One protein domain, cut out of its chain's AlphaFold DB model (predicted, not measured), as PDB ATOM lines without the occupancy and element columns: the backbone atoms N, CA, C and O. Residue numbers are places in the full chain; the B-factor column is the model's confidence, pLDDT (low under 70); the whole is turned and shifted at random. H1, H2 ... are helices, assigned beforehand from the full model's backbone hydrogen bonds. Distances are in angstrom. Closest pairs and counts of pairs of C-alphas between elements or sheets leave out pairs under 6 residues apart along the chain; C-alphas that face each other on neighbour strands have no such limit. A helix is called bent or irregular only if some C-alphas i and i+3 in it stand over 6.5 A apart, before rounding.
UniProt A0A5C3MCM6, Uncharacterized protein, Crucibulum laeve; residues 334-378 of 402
ATOM      1  N   GLN A 334     -43.166  -2.290  28.549       92.12
ATOM      2  CA  GLN A 334     -41.717  -2.271  28.361       92.12
ATOM      3  C   GLN A 334     -41.299  -3.033  27.093       92.12
ATOM      4  O   GLN A 334     -40.464  -2.526  26.351       92.12
ATOM      5  N   GLU A 335     -41.960  -4.141  26.730       93.38
ATOM      6  CA  GLU A 335     -41.739  -4.852  25.456       93.38
ATOM      7  C   GLU A 335     -41.783  -3.901  24.243       93.38
ATOM      8  O   GLU A 335     -40.958  -3.997  23.332       93.38
ATOM      9  N   GLN A 336     -42.701  -2.925  24.234       91.56
ATOM     10  CA  GLN A 336     -42.776  -1.936  23.154       91.56
ATOM     11  C   GLN A 336     -41.593  -0.960  23.162       91.56
ATOM     12  O   GLN A 336     -41.069  -0.646  22.090       91.56
ATOM     13  N   THR A 337     -41.143  -0.495  24.333       93.75
ATOM     14  CA  THR A 337     -39.954   0.369  24.423       93.75
ATOM     15  C   THR A 337     -38.674  -0.387  24.088       93.75
ATOM     16  O   THR A 337     -37.829   0.157  23.386       93.75
ATOM     17  N   ASP A 338     -38.564  -1.653  24.480       95.50
ATOM     18  CA  ASP A 338     -37.421  -2.522  24.194       95.50
ATOM     19  C   ASP A 338     -37.339  -2.878  22.710       95.50
ATOM     20  O   ASP A 338     -36.262  -2.859  22.113       95.50
ATOM     21  N   LYS A 339     -38.482  -3.145  22.070       96.19
ATOM     22  CA  LYS A 339     -38.563  -3.388  20.625       96.19
ATOM     23  C   LYS A 339     -38.165  -2.155  19.812       96.19
ATOM     24  O   LYS A 339     -37.497  -2.297  18.789       96.19
ATOM     25  N   ILE A 340     -38.519  -0.958  20.285       92.88
ATOM     26  CA  ILE A 340     -38.023   0.306  19.724       92.88
ATOM     27  C   ILE A 340     -36.519   0.449  19.994       92.88
ATOM     28  O   ILE A 340     -35.764   0.706  19.061       92.88
ATOM     29  N   ALA A 341     -36.052   0.206  21.221       94.88
ATOM     30  CA  ALA A 341     -34.645   0.342  21.593       94.88
ATOM     31  C   ALA A 341     -33.721  -0.566  20.763       94.88
ATOM     32  O   ALA A 341     -32.721  -0.076  20.243       94.88
ATOM     33  N   ARG A 342     -34.093  -1.839  20.553       95.69
ATOM     34  CA  ARG A 342     -33.361  -2.809  19.710       95.69
ATOM     35  C   ARG A 342     -33.311  -2.419  18.226       95.69
ATOM     36  O   ARG A 342     -32.381  -2.807  17.529       95.69
ATOM     37  N   PHE A 343     -34.294  -1.664  17.731       94.19
ATOM     38  CA  PHE A 343     -34.311  -1.136  16.360       94.19
ATOM     39  C   PHE A 343     -33.513   0.174  16.236       94.19
ATOM     40  O   PHE A 343     -32.791   0.394  15.264       94.19
ATOM     41  N   GLU A 344     -33.611   1.041  17.242       93.19
ATOM     42  CA  GLU A 344     -32.881   2.303  17.304       93.19
ATOM     43  C   GLU A 344     -31.389   2.124  17.623       93.19
ATOM     44  O   GLU A 344     -30.586   2.955  17.211       93.19
ATOM     45  N   GLU A 345     -30.992   1.072  18.341       94.50
ATOM     46  CA  GLU A 345     -29.597   0.785  18.693       94.50
ATOM     47  C   GLU A 345     -28.660   0.681  17.473       94.50
ATOM     48  O   GLU A 345     -27.722   1.482  17.405       94.50
ATOM     49  N   PRO A 346     -28.887  -0.196  16.473       95.06
ATOM     50  CA  PRO A 346     -28.029  -0.250  15.289       95.06
ATOM     51  C   PRO A 346     -28.050   1.072  14.507       95.06
ATOM     52  O   PRO A 346     -27.020   1.494  13.979       95.06
ATOM     53  N   MET A 347     -29.175   1.801  14.493       89.31
ATOM     54  CA  MET A 347     -29.223   3.144  13.899       89.31
ATOM     55  C   MET A 347     -28.399   4.175  14.681       89.31
ATOM     56  O   MET A 347     -27.763   5.024  14.057       89.31
ATOM     57  N   ARG A 348     -28.363   4.101  16.018       89.31
ATOM     58  CA  ARG A 348     -27.512   4.938  16.880       89.31
ATOM     59  C   ARG A 348     -26.031   4.612  16.687       89.31
ATOM     60  O   ARG A 348     -25.237   5.542  16.568       89.31
ATOM     61  N   GLN A 349     -25.668   3.331  16.584       90.62
ATOM     62  CA  GLN A 349     -24.294   2.887  16.307       90.62
ATOM     63  C   GLN A 349     -23.797   3.380  14.934       90.62
ATOM     64  O   GLN A 349     -22.679   3.880  14.824       90.62
ATOM     65  N   VAL A 350     -24.643   3.310  13.898       90.00
ATOM     66  CA  VAL A 350     -24.349   3.799  12.532       90.00
ATOM     67  C   VAL A 350     -24.500   5.329  12.396       90.00
ATOM     68  O   VAL A 350     -24.098   5.901  11.386       90.00
ATOM     69  N   GLN A 351     -25.065   6.010  13.401       84.56
ATOM     70  CA  GLN A 351     -25.474   7.425  13.353       84.56
ATOM     71  C   GLN A 351     -26.403   7.742  12.162       84.56
ATOM     72  O   GLN A 351     -26.307   8.786  11.516       84.56
ATOM     73  N   SER A 352     -27.325   6.823  11.863       83.50
ATOM     74  CA  SER A 352     -28.249   6.937  10.734       83.50
ATOM     75  C   SER A 352     -29.233   8.097  10.908       83.50
ATOM     76  O   SER A 352     -29.979   8.163  11.887       83.50
ATOM     77  N   TYR A 353     -29.312   8.971   9.900       75.81
ATOM     78  CA  TYR A 353     -30.262  10.091   9.859       75.81
ATOM     79  C   TYR A 353     -31.735   9.652   9.962       75.81
ATOM     80  O   TYR A 353     -32.576  10.468  10.328       75.81
ATOM     81  N   ALA A 354     -32.048   8.381   9.672       80.19
ATOM     82  CA  ALA A 354     -33.395   7.818   9.795       80.19
ATOM     83  C   ALA A 354     -33.931   7.806  11.242       80.19
ATOM     84  O   ALA A 354     -35.144   7.788  11.433       80.19
ATOM     85  N   LEU A 355     -33.048   7.889  12.247       82.06
ATOM     86  CA  LEU A 355     -33.420   8.026  13.660       82.06
ATOM     87  C   LEU A 355     -34.149   9.355  13.959       82.06
ATOM     88  O   LEU A 355     -34.836   9.486  14.970       82.06
ATOM     89  N   PHE A 356     -33.997  10.365  13.098       83.94
ATOM     90  CA  PHE A 356     -34.533  11.705  13.315       83.94
ATOM     91  C   PHE A 356     -35.658  12.021  12.314       83.94
ATOM     92  O   PHE A 356     -35.388  12.152  11.119       83.94
ATOM     93  N   PRO A 357     -36.903  12.284  12.762       82.88
ATOM     94  CA  PRO A 357     -38.018  12.614  11.862       82.88
ATOM     95  C   PRO A 357     -37.865  13.975  11.147       82.88
ATOM     96  O   PRO A 357     -38.692  14.332  10.309       82.88
ATOM     97  N   ASN A 358     -36.817  14.743  11.461       89.19
ATOM     98  CA  ASN A 358     -36.408  15.943  10.738       89.19
ATOM     99  C   ASN A 358     -34.919  15.837  10.365       89.19
ATOM    100  O   ASN A 358     -34.038  16.057  11.198       89.19
ATOM    101  N   SER A 359     -34.646  15.546   9.093       81.12
ATOM    102  CA  SER A 359     -33.292  15.372   8.552       81.12
ATOM    103  C   SER A 359     -32.437  16.645   8.577       81.12
ATOM    104  O   SER A 359     -31.216  16.552   8.686       81.12
ATOM    105  N   LEU A 360     -33.045  17.839   8.543       84.62
ATOM    106  CA  LEU A 360     -32.314  19.106   8.690       84.62
ATOM    107  C   LEU A 360     -31.824  19.294  10.130       84.62
ATOM    108  O   LEU A 360     -30.674  19.670  10.345       84.62
ATOM    109  N   ALA A 361     -32.665  18.967  11.115       84.25
ATOM    110  CA  ALA A 361     -32.274  18.993  12.523       84.25
ATOM    111  C   ALA A 361     -31.189  17.947  12.830       84.25
ATOM    112  O   ALA A 361     -30.247  18.248  13.561       84.25
ATOM    113  N   ALA A 362     -31.272  16.758  12.218       84.06
ATOM    114  CA  ALA A 362     -30.222  15.741  12.290       84.06
ATOM    115  C   ALA A 362     -28.880  16.266  11.761       84.06
ATOM    116  O   ALA A 362     -27.847  16.099  12.408       84.06
ATOM    117  N   ARG A 363     -28.898  16.956  10.612       88.19
ATOM    118  CA  ARG A 363     -27.684  17.510  10.009       88.19
ATOM    119  C   ARG A 363     -27.062  18.619  10.857       88.19
ATOM    120  O   ARG A 363     -25.866  18.573  11.112       88.19
ATOM    121  N   TRP A 364     -27.861  19.554  11.369       90.81
ATOM    122  CA  TRP A 364     -27.361  20.587  12.287       90.81
ATOM    123  C   TRP A 364     -26.824  20.007  13.599       90.81
ATOM    124  O   TRP A 364     -25.853  20.530  14.142       90.81
ATOM    125  N   ARG A 365     -27.418  18.912  14.097       88.12
ATOM    126  CA  ARG A 365     -26.904  18.184  15.263       88.12
ATOM    127  C   ARG A 365     -25.526  17.586  14.967       88.12
ATOM    128  O   ARG A 365     -24.605  17.827  15.740       88.12
ATOM    129  N   GLN A 366     -25.366  16.916  13.823       87.00
ATOM    130  CA  GLN A 366     -24.074  16.401  13.350       87.00
ATOM    131  C   GLN A 366     -23.031  17.518  13.205       87.00
ATOM    132  O   GLN A 366     -21.948  17.402  13.770       87.00
ATOM    133  N   ASP A 367     -23.342  18.604  12.488       92.56
ATOM    134  CA  ASP A 367     -22.397  19.704  12.250       92.56
ATOM    135  C   ASP A 367     -21.934  20.348  13.582       92.56
ATOM    136  O   ASP A 367     -20.775  20.754  13.719       92.56
ATOM    137  N   TRP A 368     -22.815  20.399  14.592       93.62
ATOM    138  CA  TRP A 368     -22.504  20.859  15.952       93.62
ATOM    139  C   TRP A 368     -21.662  19.853  16.748       93.62
ATOM    140  O   TRP A 368     -20.649  20.246  17.330       93.62
ATOM    141  N   ASP A 369     -22.027  18.568  16.753       92.25
ATOM    142  CA  ASP A 369     -21.287  17.513  17.456       92.25
ATOM    143  C   ASP A 369     -19.886  17.301  16.839       92.25
ATOM    144  O   ASP A 369     -18.900  17.189  17.571       92.25
ATOM    145  N   GLU A 370     -19.743  17.365  15.508       94.06
ATOM    146  CA  GLU A 370     -18.445  17.360  14.816       94.06
ATOM    147  C   GLU A 370     -17.590  18.580  15.166       94.06
ATOM    148  O   GLU A 370     -16.384  18.443  15.394       94.06
ATOM    149  N   ARG A 371     -18.186  19.780  15.218       95.81
ATOM    150  CA  ARG A 371     -17.474  21.001  15.616       95.81
ATOM    151  C   ARG A 371     -17.000  20.896  17.063       95.81
ATOM    152  O   ARG A 371     -15.804  20.995  17.310       95.81
ATOM    153  N   ARG A 372     -17.890  20.532  17.990       95.69
ATOM    154  CA  ARG A 372     -17.568  20.325  19.411       95.69
ATOM    155  C   ARG A 372     -16.518  19.226  19.620       95.69
ATOM    156  O   ARG A 372     -15.680  19.336  20.514       95.69
ATOM    157  N   ALA A 373     -16.518  18.178  18.792       94.38
ATOM    158  CA  ALA A 373     -15.485  17.142  18.794       94.38
ATOM    159  C   ALA A 373     -14.141  17.638  18.233       94.38
ATOM    160  O   ALA A 373     -13.091  17.258  18.754       94.38
ATOM    161  N   ARG A 374     -14.150  18.497  17.205       95.12
ATOM    162  CA  ARG A 374     -12.954  19.159  16.654       95.12
ATOM    163  C   ARG A 374     -12.330  20.102  17.682       95.12
ATOM    164  O   ARG A 374     -11.132  19.997  17.928       95.12
ATOM    165  N   ASP A 375     -13.140  20.908  18.359       94.12
ATOM    166  CA  ASP A 375     -12.699  21.849  19.393       94.12
ATOM    167  C   ASP A 375     -12.095  21.098  20.602       94.12
ATOM    168  O   ASP A 375     -10.980  21.394  21.037       94.12
ATOM    169  N   LYS A 376     -12.751  20.018  21.066       93.62
ATOM    170  CA  LYS A 376     -12.207  19.106  22.097       93.62
ATOM    171  C   LYS A 376     -10.905  18.406  21.676       93.62
ATOM    172  O   LYS A 376     -10.092  18.078  22.541       93.62
ATOM    173  N   ARG A 377     -10.696  18.138  20.381       92.38
ATOM    174  CA  ARG A 377      -9.427  17.588  19.860       92.38
ATOM    175  C   ARG A 377      -8.334  18.658  19.806       92.38
ATOM    176  O   ARG A 377      -7.205  18.347  20.170       92.38
ATOM    177  N   GLY A 378      -8.677  19.894  19.435       92.56
ATOM    178  CA  GLY A 378      -7.777  21.051  19.466       92.56
ATOM    179  C   GLY A 378      -7.198  21.286  20.859       92.56
ATOM    180  O   GLY A 378      -5.992  21.159  21.039       92.56
TER     181      GLY A 378
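This is residues 334 to 378 of the 402 residues of an uncharacterized protein of Crucibulum laeve (UniProt A0A5C3MCM6). Two helices, H1 and H2, form an open zigzag: H1 runs one way, the link of residues 351 to 358 folds back, and H2 then runs away from it. The two helices do not pack on each other, and residues 334 to 342 of H1 and 367 to 378 of H2 stick out as free arms. The printed part has 45 residues with two named helices, H1 then H2, and no named strand; its class is all helix. It is loose, with a radius of gyration of the C-alphas of 13.4 A, and elongated, spanning 43 by 22 by 15 A.

H1 covers residues 334 to 350 and measures 24.3 A from first to last C-alpha. It begins at C-alpha 334, (-41.717, -2.271, 28.361), and ends at C-alpha 350, (-24.349, 3.799, 12.532). H2, the longest helix by residues, covers residues 359 to 378 and measures 28.3 A, ending at C-alpha 378, (-7.777, 21.051, 19.466).

H1 has a kink of 29 degrees near residue 343. It is neither bent nor irregular, but only just: C-alphas 343 and 346 are 6.4 A apart. A short link of 8 residues joins H1 to H2. H1 and H2 are apart, with no C-alpha of the one within 8 A of the other. In H2 every O i to N i+4 pair is within hydrogen-bond range; in H1, 11 of 13 are.

The two C-alphas farthest apart, those of Glu 335 and Gly 378, are 43.1 A from each other. The printed part has no cut. The mean pLDDT of the printed part is 90.2, and no printed residue is under 70.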